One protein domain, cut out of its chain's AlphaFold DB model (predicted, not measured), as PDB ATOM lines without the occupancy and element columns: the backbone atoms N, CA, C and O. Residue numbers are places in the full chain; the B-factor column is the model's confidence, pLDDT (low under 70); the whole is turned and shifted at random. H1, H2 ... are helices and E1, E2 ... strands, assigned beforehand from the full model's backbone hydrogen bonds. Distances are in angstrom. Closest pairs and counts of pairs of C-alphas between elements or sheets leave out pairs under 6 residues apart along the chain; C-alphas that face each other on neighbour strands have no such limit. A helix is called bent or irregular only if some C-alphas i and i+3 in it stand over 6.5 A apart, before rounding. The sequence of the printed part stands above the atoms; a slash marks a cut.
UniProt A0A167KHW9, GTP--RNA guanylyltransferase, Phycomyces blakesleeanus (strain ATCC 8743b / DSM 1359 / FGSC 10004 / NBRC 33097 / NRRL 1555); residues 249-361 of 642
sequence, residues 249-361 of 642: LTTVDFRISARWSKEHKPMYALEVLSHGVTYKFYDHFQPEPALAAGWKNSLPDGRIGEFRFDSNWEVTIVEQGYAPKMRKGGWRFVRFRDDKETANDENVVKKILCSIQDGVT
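This is residues 249 to 361 of the 642 residues of the protein "GTP--RNA guanylyltransferase" of Phycomyces blakesleeanus (strain ATCC 8743b / DSM 1359 / FGSC 10004 / NBRC 33097 / NRRL 1555) (UniProt A0A167KHW9). One five-stranded antiparallel sheet is curled like part of a barrel and folded back on itself, with E3 and E2 facing the long, sharply bent hairpin of E4 and E5 and with E1 as the hinge. H2 packs across the sheet over E1 and E4, and the short H1 only grazes the sheet. The 113 printed residues hold five named strands and two named helices, along the chain E1, E2, E3, H1, E4, E5, H2, with the sheet order E3, E2, E1, E4, E5. The class is mixed, helices and strands; the whole is compact and rounded, with a radius of gyration of the C-alphas of 14.0 A and spans of 41 by 30 by 28 A.

E1, residues 251 to 260, begins at C-alpha 251 (-20.328, 39.554, 30.119) and is 26.9 A long. E2, residues 266 to 274, is 24.9 A long, and E3, residues 278 to 285, is 19.3 A long and bends by 58 degrees at residue 282. H1, residues 289 to 295, is 10.0 A long. E4, residues 304 to 317, is 21.0 A long and bends by 116 degrees at residue 311, C-alpha (-14.685, 29.173, 36.587). E5, residues 325 to 336, is 27.6 A long and bends by 77 degrees at residue 328. H2, residues 346 to 357, is 16.5 A long and ends at C-alpha 357 (-20.317, 26.593, 28.896).

E1, E2 and E3 form a meander, each strand the antiparallel neighbour of the one before. N 257 and O 269 of the hairpin E1 and E2 are 2.9 A apart, within hydrogen-bond range, as are N 282 and O 270 of the hairpin E2 and E3 at 2.8 A. The pairing of E1 is staggered: residues 251 to 255 pair with E4, residues 255 to 260 with E2. N 254 of E1 and O 305 of E4 are within hydrogen-bond range at 2.9 A, and so are N 308 and O 332 of the hairpin E4 and E5 at 2.9 A. Between the two leaves of this folded sheet, one sheet bent back on itself, the closest C-alphas of E3 and E4 are those of His 284 and Ile 317, 6.1 A apart. H1 only grazes the sheet with residues 291 to 295. H2 is on the sheet at a height of 9.0 A, over E1 and E4; its closest C-alphas with E2 are those of Glu 346 and Val 272, 5.5 A apart. It runs across the strands, but only just, at 63 degrees to E1 on the local plane. H1 and H2 are apart. In both helices every O i to N i+4 pair is within hydrogen-bond range.

The two C-alphas farthest apart are those of Lys 262 and Val 360, at 43.6 A. The sheet is strongly twisted. The printed part has no cut and no long link. Its mean pLDDT is 91.8, and no printed residue is under 70.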
ATOM      1  N   LEU A 249     -14.510  36.521  27.610       86.00
ATOM      2  CA  LEU A 249     -14.861  37.942  27.469       86.00
ATOM      3  C   LEU A 249     -16.380  38.176  27.387       86.00
ATOM      4  O   LEU A 249     -16.820  39.301  27.152       86.00
ATOM      5  N   THR A 250     -17.197  37.136  27.559       90.25
ATOM      6  CA  THR A 250     -18.656  37.276  27.523       90.25
ATOM      7  C   THR A 250     -19.170  37.737  28.887       90.25
ATOM      8  O   THR A 250     -18.937  37.088  29.909       90.25
ATOM      9  N   THR A 251     -19.863  38.877  28.903       93.38
ATOM     10  CA  THR A 251     -20.328  39.554  30.119       93.38
ATOM     11  C   THR A 251     -21.850  39.534  30.283       93.38
ATOM     12  O   THR A 251     -22.600  39.291  29.336       93.38
ATOM     13  N   VAL A 252     -22.297  39.786  31.514       96.12
ATOM     14  CA  VAL A 252     -23.698  39.941  31.933       96.12
ATOM     15  C   VAL A 252     -23.815  41.197  32.796       96.12
ATOM     16  O   VAL A 252     -22.957  41.440  33.647       96.12
ATOM     17  N   ASP A 253     -24.873  41.987  32.612       97.56
ATOM     18  CA  ASP A 253     -25.199  43.093  33.521       97.56
ATOM     19  C   ASP A 253     -26.100  42.594  34.672       97.56
ATOM     20  O   ASP A 253     -27.200  42.095  34.421       97.56
ATOM     21  N   PHE A 254     -25.672  42.768  35.925       98.25
ATOM     22  CA  PHE A 254     -26.429  42.411  37.137       98.25
ATOM     23  C   PHE A 254     -26.658  43.636  38.030       98.25
ATOM     24  O   PHE A 254     -25.780  44.494  38.138       98.25
ATOM     25  N   ARG A 255     -27.791  43.685  38.746       97.81
ATOM     26  CA  ARG A 255     -27.977  44.615  39.873       97.81
ATOM     27  C   ARG A 255     -27.204  44.065  41.070       97.81
ATOM     28  O   ARG A 255     -27.313  42.881  41.386       97.81
ATOM     29  N   ILE A 256     -26.419  44.908  41.731       97.81
ATOM     30  CA  ILE A 256     -25.694  44.531  42.944       97.81
ATOM     31  C   ILE A 256     -26.612  44.745  44.147       97.81
ATOM     32  O   ILE A 256     -27.103  45.847  44.372       97.81
ATOM     33  N   SER A 257     -26.812  43.691  44.930       96.69
ATOM     34  CA  SER A 257     -27.471  43.725  46.236       96.69
ATOM     35  C   SER A 257     -26.374  43.742  47.299       96.69
ATOM     36  O   SER A 257     -25.612  42.777  47.399       96.69
ATOM     37  N   ALA A 258     -26.224  44.831  48.051       94.81
ATOM     38  CA  ALA A 258     -25.116  45.027  48.986       94.81
ATOM     39  C   ALA A 258     -25.618  45.483  50.362       94.81
ATOM     40  O   ALA A 258     -26.137  46.584  50.527       94.81
ATOM     41  N   ARG A 259     -25.433  44.638  51.383       91.75
ATOM     42  CA  ARG A 259     -25.982  44.859  52.731       91.75
ATOM     43  C   ARG A 259     -24.992  44.516  53.835       91.75
ATOM     44  O   ARG A 259     -24.197  43.589  53.707       91.75
ATOM     45  N   TRP A 260     -25.083  45.220  54.957       89.94
ATOM     46  CA  TRP A 260     -24.303  44.907  56.155       89.94
ATOM     47  C   TRP A 260     -24.848  43.660  56.864       89.94
ATOM     48  O   TRP A 260     -26.058  43.493  57.017       89.94
ATOM     49  N   SER A 261     -23.955  42.772  57.297       85.81
ATOM     50  CA  SER A 261     -24.283  41.646  58.173       85.81
ATOM     51  C   SER A 261     -24.433  42.096  59.631       85.81
ATOM     52  O   SER A 261     -24.021  43.196  60.004       85.81
ATOM     53  N   LYS A 262     -24.941  41.202  60.490       83.81
ATOM     54  CA  LYS A 262     -24.971  41.401  61.954       83.81
ATOM     55  C   LYS A 262     -23.576  41.584  62.579       83.81
ATOM     56  O   LYS A 262     -23.473  42.055  63.702       83.81
ATOM     57  N   GLU A 263     -22.516  41.226  61.856       84.50
ATOM     58  CA  GLU A 263     -21.113  41.379  62.260       84.50
ATOM     59  C   GLU A 263     -20.472  42.655  61.677       84.50
ATOM     60  O   GLU A 263     -19.249  42.787  61.681       84.50
ATOM     61  N   HIS A 264     -21.271  43.564  61.103       83.06
ATOM     62  CA  HIS A 264     -20.812  44.757  60.377       83.06
ATOM     63  C   HIS A 264     -19.816  44.455  59.236       83.06
ATOM     64  O   HIS A 264     -18.993  45.290  58.864       83.06
ATOM     65  N   LYS A 265     -19.920  43.264  58.629       86.12
ATOM     66  CA  LYS A 265     -19.208  42.890  57.396       86.12
ATOM     67  C   LYS A 265     -20.137  43.113  56.195       86.12
ATOM     68  O   LYS A 265     -21.317  42.772  56.298       86.12
ATOM     69  N   PRO A 266     -19.664  43.657  55.064       89.19
ATOM     70  CA  PRO A 266     -20.506  43.815  53.887       89.19
ATOM     71  C   PRO A 266     -20.703  42.460  53.194       89.19
ATOM     72  O   PRO A 266     -19.752  41.702  53.007       89.19
ATOM     73  N   MET A 267     -21.942  42.159  52.818       90.62
ATOM     74  CA  MET A 267     -22.328  40.983  52.040       90.62
ATOM     75  C   MET A 267     -22.871  41.445  50.692       90.62
ATOM     76  O   MET A 267     -23.690  42.365  50.648       90.62
ATOM     77  N   TYR A 268     -22.452  40.777  49.620       94.81
ATOM     78  CA  TYR A 268     -22.838  41.116  48.256       94.81
ATOM     79  C   TYR A 268     -23.522  39.925  47.574       94.81
ATOM     80  O   TYR A 268     -23.147  38.765  47.769       94.81
ATOM     81  N   ALA A 269     -24.518  40.221  46.751       96.25
ATOM     82  CA  ALA A 269     -25.191  39.275  45.875       96.25
ATOM     83  C   ALA A 269     -25.513  39.942  44.534       96.25
ATOM     84  O   ALA A 269     -25.546  41.170  44.432       96.25
ATOM     85  N   LEU A 270     -25.746  39.123  43.513       97.69
ATOM     86  CA  LEU A 270     -26.187  39.564  42.197       97.69
ATOM     87  C   LEU A 270     -27.672  39.281  42.026       97.69
ATOM     88  O   LEU A 270     -28.163  38.210  42.388       97.69
ATOM     89  N   GLU A 271     -28.373  40.243  41.442       97.94
ATOM     90  CA  GLU A 271     -29.789  40.165  41.120       97.94
ATOM     91  C   GLU A 271     -30.000  40.330  39.612       97.94
ATOM     92  O   GLU A 271     -29.409  41.202  38.965       97.94
ATOM     93  N   VAL A 272     -30.871  39.487  39.060       97.50
ATOM     94  CA  VAL A 272     -31.370  39.582  37.682       97.50
ATOM     95  C   VAL A 272     -32.737  40.241  37.664       97.50
ATOM     96  O   VAL A 272     -33.482  40.170  38.648       97.50
ATOM     97  N   LEU A 273     -33.086  40.840  36.528       96.00
ATOM     98  CA  LEU A 273     -34.465  41.224  36.269       96.00
ATOM     99  C   LEU A 273     -35.298  39.953  36.024       96.00
ATOM    100  O   LEU A 273     -34.830  38.982  35.427       96.00
ATOM    101  N   SER A 274     -36.534  39.946  36.506       92.62
ATOM    102  CA  SER A 274     -37.483  38.849  36.353       92.62
ATOM    103  C   SER A 274     -38.816  39.406  35.870       92.62
ATOM    104  O   SER A 274     -39.337  40.380  36.422       92.62
ATOM    105  N   HIS A 275     -39.357  38.802  34.808       85.62
ATOM    106  CA  HIS A 275     -40.630  39.195  34.186       85.62
ATOM    107  C   HIS A 275     -40.691  40.682  33.771       85.62
ATOM    108  O   HIS A 275     -41.772  41.248  33.641       85.62
ATOM    109  N   GLY A 276     -39.533  41.325  33.579       80.88
ATOM    110  CA  GLY A 276     -39.412  42.743  33.232       80.88
ATOM    111  C   GLY A 276     -39.696  43.751  34.355       80.88
ATOM    112  O   GLY A 276     -39.598  44.945  34.094       80.88
ATOM    113  N   VAL A 277     -40.044  43.318  35.578       84.31
ATOM    114  CA  VAL A 277     -40.559  44.225  36.634       84.31
ATOM    115  C   VAL A 277     -39.865  44.065  37.989       84.31
ATOM    116  O   VAL A 277     -39.681  45.055  38.693       84.31
ATOM    117  N   THR A 278     -39.475  42.851  38.389       92.81
ATOM    118  CA  THR A 278     -38.935  42.593  39.737       92.81
ATOM    119  C   THR A 278     -37.489  42.120  39.701       92.81
ATOM    120  O   THR A 278     -37.068  41.434  38.773       92.81
ATOM    121  N   TYR A 279     -36.718  42.468  40.731       95.94
ATOM    122  CA  TYR A 279     -35.373  41.932  40.928       95.94
ATOM    123  C   TYR A 279     -35.413  40.648  41.754       95.94
ATOM    124  O   TYR A 279     -36.146  40.544  42.737       95.94
ATOM    125  N   LYS A 280     -34.615  39.663  41.339       95.31
ATOM    126  CA  LYS A 280     -34.532  38.333  41.951       95.31
ATOM    127  C   LYS A 280     -33.070  37.962  42.177       95.31
ATOM    128  O   LYS A 280     -32.256  38.094  41.264       95.31
ATOM    129  N   PHE A 281     -32.756  37.449  43.367       95.75
ATOM    130  CA  PHE A 281     -31.441  36.884  43.687       95.75
ATOM    131  C   PHE A 281     -31.035  35.812  42.663       95.75
ATOM    132  O   PHE A 281     -31.819  34.910  42.357       95.75
ATOM    133  N   TYR A 282     -29.806  35.915  42.164       95.94
ATOM    134  CA  TYR A 282     -29.239  35.018  41.161       95.94
ATOM    135  C   TYR A 282     -28.032  34.237  41.691       95.94
ATOM    136  O   TYR A 282     -27.999  33.015  41.567       95.94
ATOM    137  N   ASP A 283     -27.055  34.922  42.293       95.69
ATOM    138  CA  ASP A 283     -25.855  34.300  42.864       95.69
ATOM    139  C   ASP A 283     -25.277  35.150  44.008       95.69
ATOM    140  O   ASP A 283     -25.534  36.353  44.115       95.69
ATOM    141  N   HIS A 284     -24.457  34.536  44.858       95.25
ATOM    142  CA  HIS A 284     -23.599  35.262  45.790       95.25
ATOM    143  C   HIS A 284     -22.470  35.970  45.030       95.25
ATOM    144  O   HIS A 284     -21.969  35.466  44.025       95.25
ATOM    145  N   PHE A 285     -22.026  37.126  45.526       95.69
ATOM    146  CA  PHE A 285     -20.910  37.859  44.937       95.69
ATOM    147  C   PHE A 285     -19.769  38.007  45.942       95.69
ATOM    148  O   PHE A 285     -19.941  38.533  47.040       95.69
ATOM    149  N   GLN A 286     -18.580  37.569  45.534       95.25
ATOM    150  CA  GLN A 286     -17.336  37.810  46.250       95.25
ATOM    151  C   GLN A 286     -16.500  38.829  45.455       95.25
ATOM    152  O   GLN A 286     -15.816  38.426  44.511       95.25
ATOM    153  N   PRO A 287     -16.561  40.140  45.770       94.75
ATOM    154  CA  PRO A 287     -15.707  41.134  45.126       94.75
ATOM    155  C   PRO A 287     -14.228  40.905  45.447       94.75
ATOM    156  O   PRO A 287     -13.875  40.371  46.501       94.75
ATOM    157  N   GLU A 288     -13.361  41.348  44.534       94.31
ATOM    158  CA  GLU A 288     -11.907  41.279  44.705       94.31
ATOM    159  C   GLU A 288     -11.462  42.143  45.906       94.31
ATOM    160  O   GLU A 288     -12.075  43.187  46.147       94.31
ATOM    161  N   PRO A 289     -10.403  41.784  46.662       93.25
ATOM    162  CA  PRO A 289     -10.066  42.468  47.918       93.25
ATOM    163  C   PRO A 289      -9.878  43.989  47.802       93.25
ATOM    164  O   PRO A 289     -10.320  44.729  48.678       93.25
ATOM    165  N   ALA A 290      -9.285  44.470  46.703       93.31
ATOM    166  CA  ALA A 290      -9.126  45.904  46.438       93.31
ATOM    167  C   ALA A 290     -10.471  46.611  46.174       93.31
ATOM    168  O   ALA A 290     -10.715  47.704  46.686       93.31
ATOM    169  N   LEU A 291     -11.372  45.961  45.431       93.31
ATOM    170  CA  LEU A 291     -12.716  46.462  45.132       93.31
ATOM    171  C   LEU A 291     -13.579  46.511  46.405       93.31
ATOM    172  O   LEU A 291     -14.215  47.523  46.695       93.31
ATOM    173  N   ALA A 292     -13.518  45.450  47.215       92.12
ATOM    174  CA  ALA A 292     -14.184  45.366  48.512       92.12
ATOM    175  C   ALA A 292     -13.689  46.438  49.502       92.12
ATOM    176  O   ALA A 292     -14.486  46.984  50.266       92.12
ATOM    177  N   ALA A 293     -12.391  46.766  49.478       92.00
ATOM    178  CA  ALA A 293     -11.825  47.850  50.277       92.00
ATOM    179  C   ALA A 293     -12.332  49.229  49.819       92.00
ATOM    180  O   ALA A 293     -12.724  50.035  50.662       92.00
ATOM    181  N   GLY A 294     -12.391  49.482  48.505       92.06
ATOM    182  CA  GLY A 294     -12.930  50.728  47.945       92.06
ATOM    183  C   GLY A 294     -14.411  50.955  48.271       92.06
ATOM    184  O   GLY A 294     -14.812  52.069  48.602       92.06
ATOM    185  N   TRP A 295     -15.223  49.896  48.254       93.50
ATOM    186  CA  TRP A 295     -16.655  49.959  48.582       93.50
ATOM    187  C   TRP A 295     -16.969  49.988  50.084       93.50
ATOM    188  O   TRP A 295     -18.112  50.231  50.462       93.50
ATOM    189  N   LYS A 296     -15.985  49.787  50.970       85.12
ATOM    190  CA  LYS A 296     -16.208  49.694  52.426       85.12
ATOM    191  C   LYS A 296     -16.951  50.903  53.018       85.12
ATOM    192  O   LYS A 296     -17.711  50.737  53.968       85.12
ATOM    193  N   ASN A 297     -16.740  52.096  52.465       86.19
ATOM    194  CA  ASN A 297     -17.344  53.340  52.956       86.19
ATOM    195  C   ASN A 297     -18.654  53.714  52.237       86.19
ATOM    196  O   ASN A 297     -19.370  54.595  52.702       86.19
ATOM    197  N   SER A 298     -18.955  53.081  51.100       90.88
ATOM    198  CA  SER A 298     -20.158  53.322  50.302       90.88
ATOM    199  C   SER A 298     -20.462  52.067  49.488       90.88
ATOM    200  O   SER A 298     -19.787  51.774  48.497       90.88
ATOM    201  N   LEU A 299     -21.443  51.288  49.951       93.31
ATOM    202  CA  LEU A 299     -21.839  50.055  49.278       93.31
ATOM    203  C   LEU A 299     -22.524  50.394  47.943       93.31
ATOM    204  O   LEU A 299     -23.385  51.272  47.919       93.31
ATOM    205  N   PRO A 300     -22.219  49.683  46.844       95.44
ATOM    206  CA  PRO A 300     -22.832  49.908  45.537       95.44
ATOM    207  C   PRO A 300     -24.245  49.298  45.441       95.44
ATOM    208  O   PRO A 300     -24.599  48.740  44.404       95.44
ATOM    209  N   ASP A 301     -25.033  49.349  46.520       96.62
ATOM    210  CA  ASP A 301     -26.362  48.740  46.546       96.62
ATOM    211  C   ASP A 301     -27.269  49.353  45.475       96.62
ATOM    212  O   ASP A 301     -27.303  50.564  45.258       96.62
ATOM    213  N   GLY A 302     -27.963  48.484  44.753       95.50
ATOM    214  CA  GLY A 302     -28.825  48.835  43.639       95.50
ATOM    215  C   GLY A 302     -28.143  49.320  42.366       95.50
ATOM    216  O   GLY A 302     -28.842  49.462  41.364       95.50
ATOM    217  N   ARG A 303     -26.818  49.519  42.342       96.62
ATOM    218  CA  ARG A 303     -26.105  49.846  41.099       96.62
ATOM    219  C   ARG A 303     -26.040  48.630  40.183       96.62
ATOM    220  O   ARG A 303     -25.902  47.496  40.645       96.62
ATOM    221  N   ILE A 304     -26.079  48.871  38.877       97.81
ATOM    222  CA  ILE A 304     -25.868  47.824  37.877       97.81
ATOM    223  C   ILE A 304     -24.374  47.762  37.555       97.81
ATOM    224  O   ILE A 304     -23.732  48.777  37.273       97.81
ATOM    225  N   GLY A 305     -23.812  46.562  37.638       97.31
ATOM    226  CA  GLY A 305     -22.444  46.259  37.236       97.31
ATOM    227  C   GLY A 305     -22.432  45.311  36.044       97.31
ATOM    228  O   GLY A 305     -23.339  44.502  35.875       97.31
ATOM    229  N   GLU A 306     -21.387  45.398  35.232       97.12
ATOM    230  CA  GLU A 306     -21.062  44.407  34.211       97.12
ATOM    231  C   GLU A 306     -20.083  43.391  34.801       97.12
ATOM    232  O   GLU A 306     -19.104  43.766  35.452       97.12
ATOM    233  N   PHE A 307     -20.358  42.105  34.592       96.44
ATOM    234  CA  PHE A 307     -19.633  40.989  35.190       96.44
ATOM    235  C   PHE A 307     -19.243  39.959  34.137       96.44
ATOM    236  O   PHE A 307     -20.035  39.643  33.253       96.44
ATOM    237  N   ARG A 308     -18.054  39.373  34.279       94.62
ATOM    238  CA  ARG A 308     -17.612  38.185  33.530       94.62
ATOM    239  C   ARG A 308     -17.637  36.956  34.434       94.62
ATOM    240  O   ARG A 308     -17.398  37.080  35.636       94.62
ATOM    241  N   PHE A 309     -17.896  35.782  33.869       93.12
ATOM    242  CA  PHE A 309     -17.806  34.526  34.613       93.12
ATOM    243  C   PHE A 309     -16.360  34.011  34.629       93.12
ATOM    244  O   PHE A 309     -15.688  33.991  33.601       93.12
ATOM    245  N   ASP A 310     -15.884  33.577  35.793       92.12
ATOM    246  CA  ASP A 310     -14.566  32.973  35.994       92.12
ATOM    247  C   ASP A 310     -14.750  31.652  36.747       92.12
ATOM    248  O   ASP A 310     -15.135  31.633  37.918       92.12
ATOM    249  N   SER A 311     -14.488  30.532  36.066       91.00
ATOM    250  CA  SER A 311     -14.685  29.173  36.587       91.00
ATOM    251  C   SER A 311     -13.781  28.820  37.775       91.00
ATOM    252  O   SER A 311     -14.073  27.865  38.494       91.00
ATOM    253  N   ASN A 312     -12.716  29.593  38.015       93.44
ATOM    254  CA  ASN A 312     -11.787  29.391  39.125       93.44
ATOM    255  C   ASN A 312     -12.038  30.347  40.297       93.44
ATOM    256  O   ASN A 312     -11.457  30.144  41.362       93.44
ATOM    257  N   TRP A 313     -12.888  31.367  40.127       94.94
ATOM    258  CA  TRP A 313     -13.199  32.319  41.191       94.94
ATOM    259  C   TRP A 313     -13.925  31.632  42.349       94.94
ATOM    260  O   TRP A 313     -14.818  30.810  42.128       94.94
ATOM    261  N   GLU A 314     -13.535  31.957  43.581       94.75
ATOM    262  CA  GLU A 314     -14.087  31.343  44.790       94.75
ATOM    263  C   GLU A 314     -15.098  32.286  45.451       94.75
ATOM    264  O   GLU A 314     -14.789  33.429  45.788       94.75
ATOM    265  N   VAL A 315     -16.326  31.801  45.625       94.19
ATOM    266  CA  VAL A 315     -17.461  32.565  46.147       94.19
ATOM    267  C   VAL A 315     -17.900  31.994  47.489       94.19
ATOM    268  O   VAL A 315     -18.143  30.792  47.612       94.19
ATOM    269  N   THR A 316     -18.044  32.867  48.486       91.06
ATOM    270  CA  THR A 316     -18.593  32.517  49.800       91.06
ATOM    271  C   THR A 316     -20.122  32.455  49.730       91.06
ATOM    272  O   THR A 316     -20.787  33.486  49.631       91.06
ATOM    273  N   ILE A 317     -20.692  31.253  49.801       89.50
ATOM    274  CA  ILE A 317     -22.135  31.032  49.958       89.50
ATOM    275  C   ILE A 317     -22.504  31.195  51.432       89.50
ATOM    276  O   ILE A 317     -21.854  30.617  52.307       89.50
ATOM    277  N   VAL A 318     -23.564  31.961  51.702       81.00
ATOM    278  CA  VAL A 318     -24.075  32.237  53.054       81.00
ATOM    279  C   VAL A 318     -25.590  32.025  53.071       81.00
ATOM    280  O   VAL A 318     -26.369  32.940  52.803       81.00
ATOM    281  N   GLU A 319     -25.995  30.795  53.379       80.75
ATOM    282  CA  GLU A 319     -27.393  30.375  53.524       80.75
ATOM    283  C   GLU A 319     -27.862  30.553  54.978       80.75
ATOM    284  O   GLU A 319     -27.130  30.263  55.928       80.75
ATOM    285  N   GLN A 320     -29.095  31.023  55.185       77.50
ATOM    286  CA  GLN A 320     -29.615  31.265  56.532       77.50
ATOM    287  C   GLN A 320     -29.791  29.946  57.303       77.50
ATOM    288  O   GLN A 320     -30.570  29.085  56.903       77.50
ATOM    289  N   GLY A 321     -29.088  29.818  58.432       77.75
ATOM    290  CA  GLY A 321     -29.098  28.618  59.280       77.75
ATOM    291  C   GLY A 321     -27.970  27.619  59.000       77.75
ATOM    292  O   GLY A 321     -27.847  26.647  59.739       77.75
ATOM    293  N   TYR A 322     -27.119  27.864  57.998       80.44
ATOM    294  CA  TYR A 322     -26.005  26.982  57.638       80.44
ATOM    295  C   TYR A 322     -24.645  27.667  57.803       80.44
ATOM    296  O   TYR A 322     -24.524  28.890  57.734       80.44
ATOM    297  N   ALA A 323     -23.598  26.865  58.009       83.62
ATOM    298  CA  ALA A 323     -22.223  27.353  57.981       83.62
ATOM    299  C   ALA A 323     -21.848  27.832  56.558       83.62
ATOM    300  O   ALA A 323     -22.247  27.173  55.591       83.62
ATOM    301  N   PRO A 324     -21.075  28.929  56.407       87.00
ATOM    302  CA  PRO A 324     -20.613  29.394  55.103       87.00
ATOM    303  C   PRO A 324     -19.818  28.328  54.341       87.00
ATOM    304  O   PRO A 324     -19.022  27.595  54.932       87.00
ATOM    305  N   LYS A 325     -20.007  28.260  53.020       92.06
ATOM    306  CA  LYS A 325     -19.341  27.289  52.132       92.06
ATOM    307  C   LYS A 325     -18.648  28.015  50.984       92.06
ATOM    308  O   LYS A 325     -19.228  28.929  50.404       92.06
ATOM    309  N   MET A 326     -17.450  27.576  50.610       92.94
ATOM    310  CA  MET A 326     -16.786  28.059  49.395       92.94
ATOM    311  C   MET A 326     -17.269  27.268  48.177       92.94
ATOM    312  O   MET A 326     -17.275  26.037  48.199       92.94
ATOM    313  N   ARG A 327     -17.640  27.967  47.101       94.44
ATOM    314  CA  ARG A 327     -17.978  27.385  45.793       94.44
ATOM    315  C   ARG A 327     -17.040  27.941  44.721       94.44
ATOM    316  O   ARG A 327     -16.784  29.141  44.704       94.44
ATOM    317  N   LYS A 328     -16.556  27.082  43.816       93.94
ATOM    318  CA  LYS A 328     -15.811  27.503  42.617       93.94
ATOM    319  C   LYS A 328     -16.743  27.891  41.470       93.94
ATOM    320  O   LYS A 328     -17.850  27.360  41.348       93.94
ATOM    321  N   GLY A 329     -16.260  28.801  40.634       92.69
ATOM    322  CA  GLY A 329     -17.015  29.437  39.566       92.69
ATOM    323  C   GLY A 329     -17.776  30.642  40.097       92.69
ATOM    324  O   GLY A 329     -18.662  30.495  40.932       92.69
ATOM    325  N   GLY A 330     -17.467  31.839  39.620       93.69
ATOM    326  CA  GLY A 330     -18.082  33.052  40.141       93.69
ATOM    327  C   GLY A 330     -18.021  34.225  39.183       93.69
ATOM    328  O   GLY A 330     -17.277  34.233  38.204       93.69
ATOM    329  N   TRP A 331     -18.823  35.235  39.491       95.69
ATOM    330  CA  TRP A 331     -18.909  36.462  38.717       95.69
ATOM    331  C   TRP A 331     -17.899  37.489  39.224       95.69
ATOM    332  O   TRP A 331     -17.920  37.876  40.393       95.69
ATOM    333  N   ARG A 332     -17.024  37.951  38.329       95.62
ATOM    334  CA  ARG A 332     -16.040  39.005  38.595       95.62
ATOM    335  C   ARG A 332     -16.497  40.305  37.951       95.62
ATOM    336  O   ARG A 332     -16.801  40.341  36.760       95.62
ATOM    337  N   PHE A 333     -16.543  41.357  38.758       96.62
ATOM    338  CA  PHE A 333     -16.909  42.706  38.336       96.62
ATOM    339  C   PHE A 333     -15.917  43.246  37.298       96.62
ATOM    340  O   PHE A 333     -14.707  43.066  37.434       96.62
ATOM    341  N   VAL A 334     -16.445  43.909  36.271       94.94
ATOM    342  CA  VAL A 334     -15.681  44.575  35.207       94.94
ATOM    343  C   VAL A 334     -15.773  46.090  35.376       94.94
ATOM    344  O   VAL A 334     -14.750  46.763  35.445       94.94
ATOM    345  N   ARG A 335     -16.997  46.628  35.461       95.06
ATOM    346  CA  ARG A 335     -17.281  48.068  35.591       95.06
ATOM    347  C   ARG A 335     -18.717  48.320  36.050       95.06
ATOM    348  O   ARG A 335     -19.553  47.420  35.991       95.06
ATOM    349  N   PHE A 336     -19.028  49.558  36.428       96.81
ATOM    350  CA  PHE A 336     -20.415  50.009  36.563       96.81
ATOM    351  C   PHE A 336     -21.055  50.286  35.199       96.81
ATOM    352  O   PHE A 336     -20.366  50.583  34.219       96.81
ATOM    353  N   ARG A 337     -22.384  50.166  35.152       96.69
ATOM    354  CA  ARG A 337     -23.234  50.392  33.979       96.69
ATOM    355  C   ARG A 337     -24.222  51.509  34.255       96.69
ATOM    356  O   ARG A 337     -25.431  51.317  34.238       96.69
ATOM    357  N   ASP A 338     -23.671  52.690  34.500       92.06
ATOM    358  CA  ASP A 338     -24.447  53.919  34.679       92.06
ATOM    359  C   ASP A 338     -25.136  54.367  33.363       92.06
ATOM    360  O   ASP A 338     -25.952  55.280  33.368       92.06
ATOM    361  N   ASP A 339     -24.856  53.676  32.245       85.94
ATOM    362  CA  ASP A 339     -25.595  53.721  30.977       85.94
ATOM    363  C   ASP A 339     -26.877  52.857  30.959       85.94
ATOM    364  O   ASP A 339     -27.526  52.761  29.916       85.94
ATOM    365  N   LYS A 340     -27.240  52.188  32.066       90.06
ATOM    366  CA  LYS A 340     -28.392  51.273  32.141       90.06
ATOM    367  C   LYS A 340     -29.267  51.505  33.370       90.06
ATOM    368  O   LYS A 340     -28.789  51.579  34.493       90.06
ATOM    369  N   GLU A 341     -30.579  51.493  33.141       91.44
ATOM    370  CA  GLU A 341     -31.611  51.515  34.190       91.44
ATOM    371  C   GLU A 341     -31.935  50.113  34.741       91.44
ATOM    372  O   GLU A 341     -32.484  49.981  35.835       91.44
ATOM    373  N   THR A 342     -31.615  49.049  33.989       94.75
ATOM    374  CA  THR A 342     -31.953  47.660  34.346       94.75
ATOM    375  C   THR A 342     -30.823  46.657  34.112       94.75
ATOM    376  O   THR A 342     -30.003  46.795  33.200       94.75
ATOM    377  N   ALA A 343     -30.794  45.620  34.954       96.25
ATOM    378  CA  ALA A 343     -29.977  44.425  34.746       96.25
ATOM    379  C   ALA A 343     -30.545  43.533  33.626       96.25
ATOM    380  O   ALA A 343     -31.658  43.737  33.141       96.25
ATOM    381  N   ASN A 344     -29.803  42.498  33.234       96.50
ATOM    382  CA  ASN A 344     -30.296  41.503  32.283       96.50
ATOM    383  C   ASN A 344     -31.426  40.648  32.889       96.50
ATOM    384  O   ASN A 344     -31.423  40.334  34.082       96.50
ATOM    385  N   ASP A 345     -32.380  40.243  32.044       95.06
ATOM    386  CA  ASP A 345     -33.435  39.295  32.416       95.06
ATOM    387  C   ASP A 345     -32.862  37.888  32.658       95.06
ATOM    388  O   ASP A 345     -31.949  37.446  31.957       95.06
ATOM    389  N   GLU A 346     -33.432  37.156  33.615       94.12
ATOM    390  CA  GLU A 346     -33.023  35.798  33.991       94.12
ATOM    391  C   GLU A 346     -32.855  34.845  32.785       94.12
ATOM    392  O   GLU A 346     -31.952  34.006  32.771       94.12
ATOM    393  N   ASN A 347     -33.685  34.974  31.745       91.81
ATOM    394  CA  ASN A 347     -33.616  34.141  30.542       91.81
ATOM    395  C   ASN A 347     -32.493  34.567  29.587       91.81
ATOM    396  O   ASN A 347     -31.962  33.731  28.854       91.81
ATOM    397  N   VAL A 348     -32.105  35.846  29.599       91.38
ATOM    398  CA  VAL A 348     -30.911  36.343  28.898       91.38
ATOM    399  C   VAL A 348     -29.659  35.822  29.599       91.38
ATOM    400  O   VAL A 348     -28.793  35.255  28.936       91.38
ATOM    401  N   VAL A 349     -29.604  35.897  30.934       93.31
ATOM    402  CA  VAL A 349     -28.468  35.381  31.717       93.31
ATOM    403  C   VAL A 349     -28.292  33.872  31.538       93.31
ATOM    404  O   VAL A 349     -27.175  33.420  31.300       93.31
ATOM    405  N   LYS A 350     -29.379  33.085  31.555       90.56
ATOM    406  CA  LYS A 350     -29.328  31.638  31.254       90.56
ATOM    407  C   LYS A 350     -28.732  31.355  29.871       90.56
ATOM    408  O   LYS A 350     -27.821  30.540  29.764       90.56
ATOM    409  N   LYS A 351     -29.190  32.056  28.826       87.94
ATOM    410  CA  LYS A 351     -28.658  31.909  27.455       87.94
ATOM    411  C   LYS A 351     -27.174  32.274  27.365       87.94
ATOM    412  O   LYS A 351     -26.428  31.586  26.674       87.94
ATOM    413  N   ILE A 352     -26.746  33.324  28.067       89.44
ATOM    414  CA  ILE A 352     -25.336  33.724  28.127       89.44
ATOM    415  C   ILE A 352     -24.500  32.662  28.852       89.44
ATOM    416  O   ILE A 352     -23.462  32.268  28.333       89.44
ATOM    417  N   LEU A 353     -24.962  32.139  29.993       88.06
ATOM    418  CA  LEU A 353     -24.231  31.117  30.744       88.06
ATOM    419  C   LEU A 353     -24.066  29.814  29.942       88.06
ATOM    420  O   LEU A 353     -22.959  29.282  29.899       88.06
ATOM    421  N   CYS A 354     -25.102  29.353  29.232       85.06
ATOM    422  CA  CYS A 354     -24.964  28.232  28.291       85.06
ATOM    423  C   CYS A 354     -23.968  28.564  27.166       85.06
ATOM    424  O   CYS A 354     -23.078  27.772  26.884       85.06
ATOM    425  N   SER A 355     -24.019  29.773  26.590       83.31
ATOM    426  CA  SER A 355     -23.051  30.212  25.568       83.31
ATOM    427  C   SER A 355     -21.602  30.326  26.073       83.31
ATOM    428  O   SER A 355     -20.687  30.344  25.249       83.31
ATOM    429  N   ILE A 356     -21.382  30.420  27.389       86.31
ATOM    430  CA  ILE A 356     -20.057  30.362  28.025       86.31
ATOM    431  C   ILE A 356     -19.632  28.900  28.251       86.31
ATOM    432  O   ILE A 356     -18.465  28.573  28.060       86.31
ATOM    433  N   GLN A 357     -20.566  28.018  28.625       83.94
ATOM    434  CA  GLN A 357     -20.317  26.593  28.896       83.94
ATOM    435  C   GLN A 357     -20.089  25.768  27.616       83.94
ATOM    436  O   GLN A 357     -19.112  25.029  27.535       83.94
ATOM    437  N   ASP A 358     -20.936  25.944  26.600       82.06
ATOM    438  CA  ASP A 358     -20.829  25.300  25.275       82.06
ATOM    439  C   ASP A 358     -19.866  26.044  24.321       82.06
ATOM    440  O   ASP A 358     -19.684  25.669  23.151       82.06
ATOM    441  N   GLY A 359     -19.284  27.142  24.816       85.69
ATOM    442  CA  GLY A 359     -18.494  28.111  24.073       85.69
ATOM    443  C   GLY A 359     -17.128  27.578  23.645       85.69
ATOM    444  O   GLY A 359     -16.303  27.168  24.459       85.69
ATOM    445  N   VAL A 360     -16.851  27.641  22.343       92.44
ATOM    446  CA  VAL A 360     -15.554  27.233  21.786       92.44
ATOM    447  C   VAL A 360     -14.502  28.301  22.096       92.44
ATOM    448  O   VAL A 360     -14.667  29.454  21.704       92.44
ATOM    449  N   THR A 361     -13.402  27.943  22.757       93.31
ATOM    450  CA  THR A 361     -12.297  28.883  23.036       93.31
ATOM    451  C   THR A 361     -11.518  29.254  21.769       93.31
ATOM    452  O   THR A 361     -11.478  28.497  20.794       93.31
TER     453      THR A 361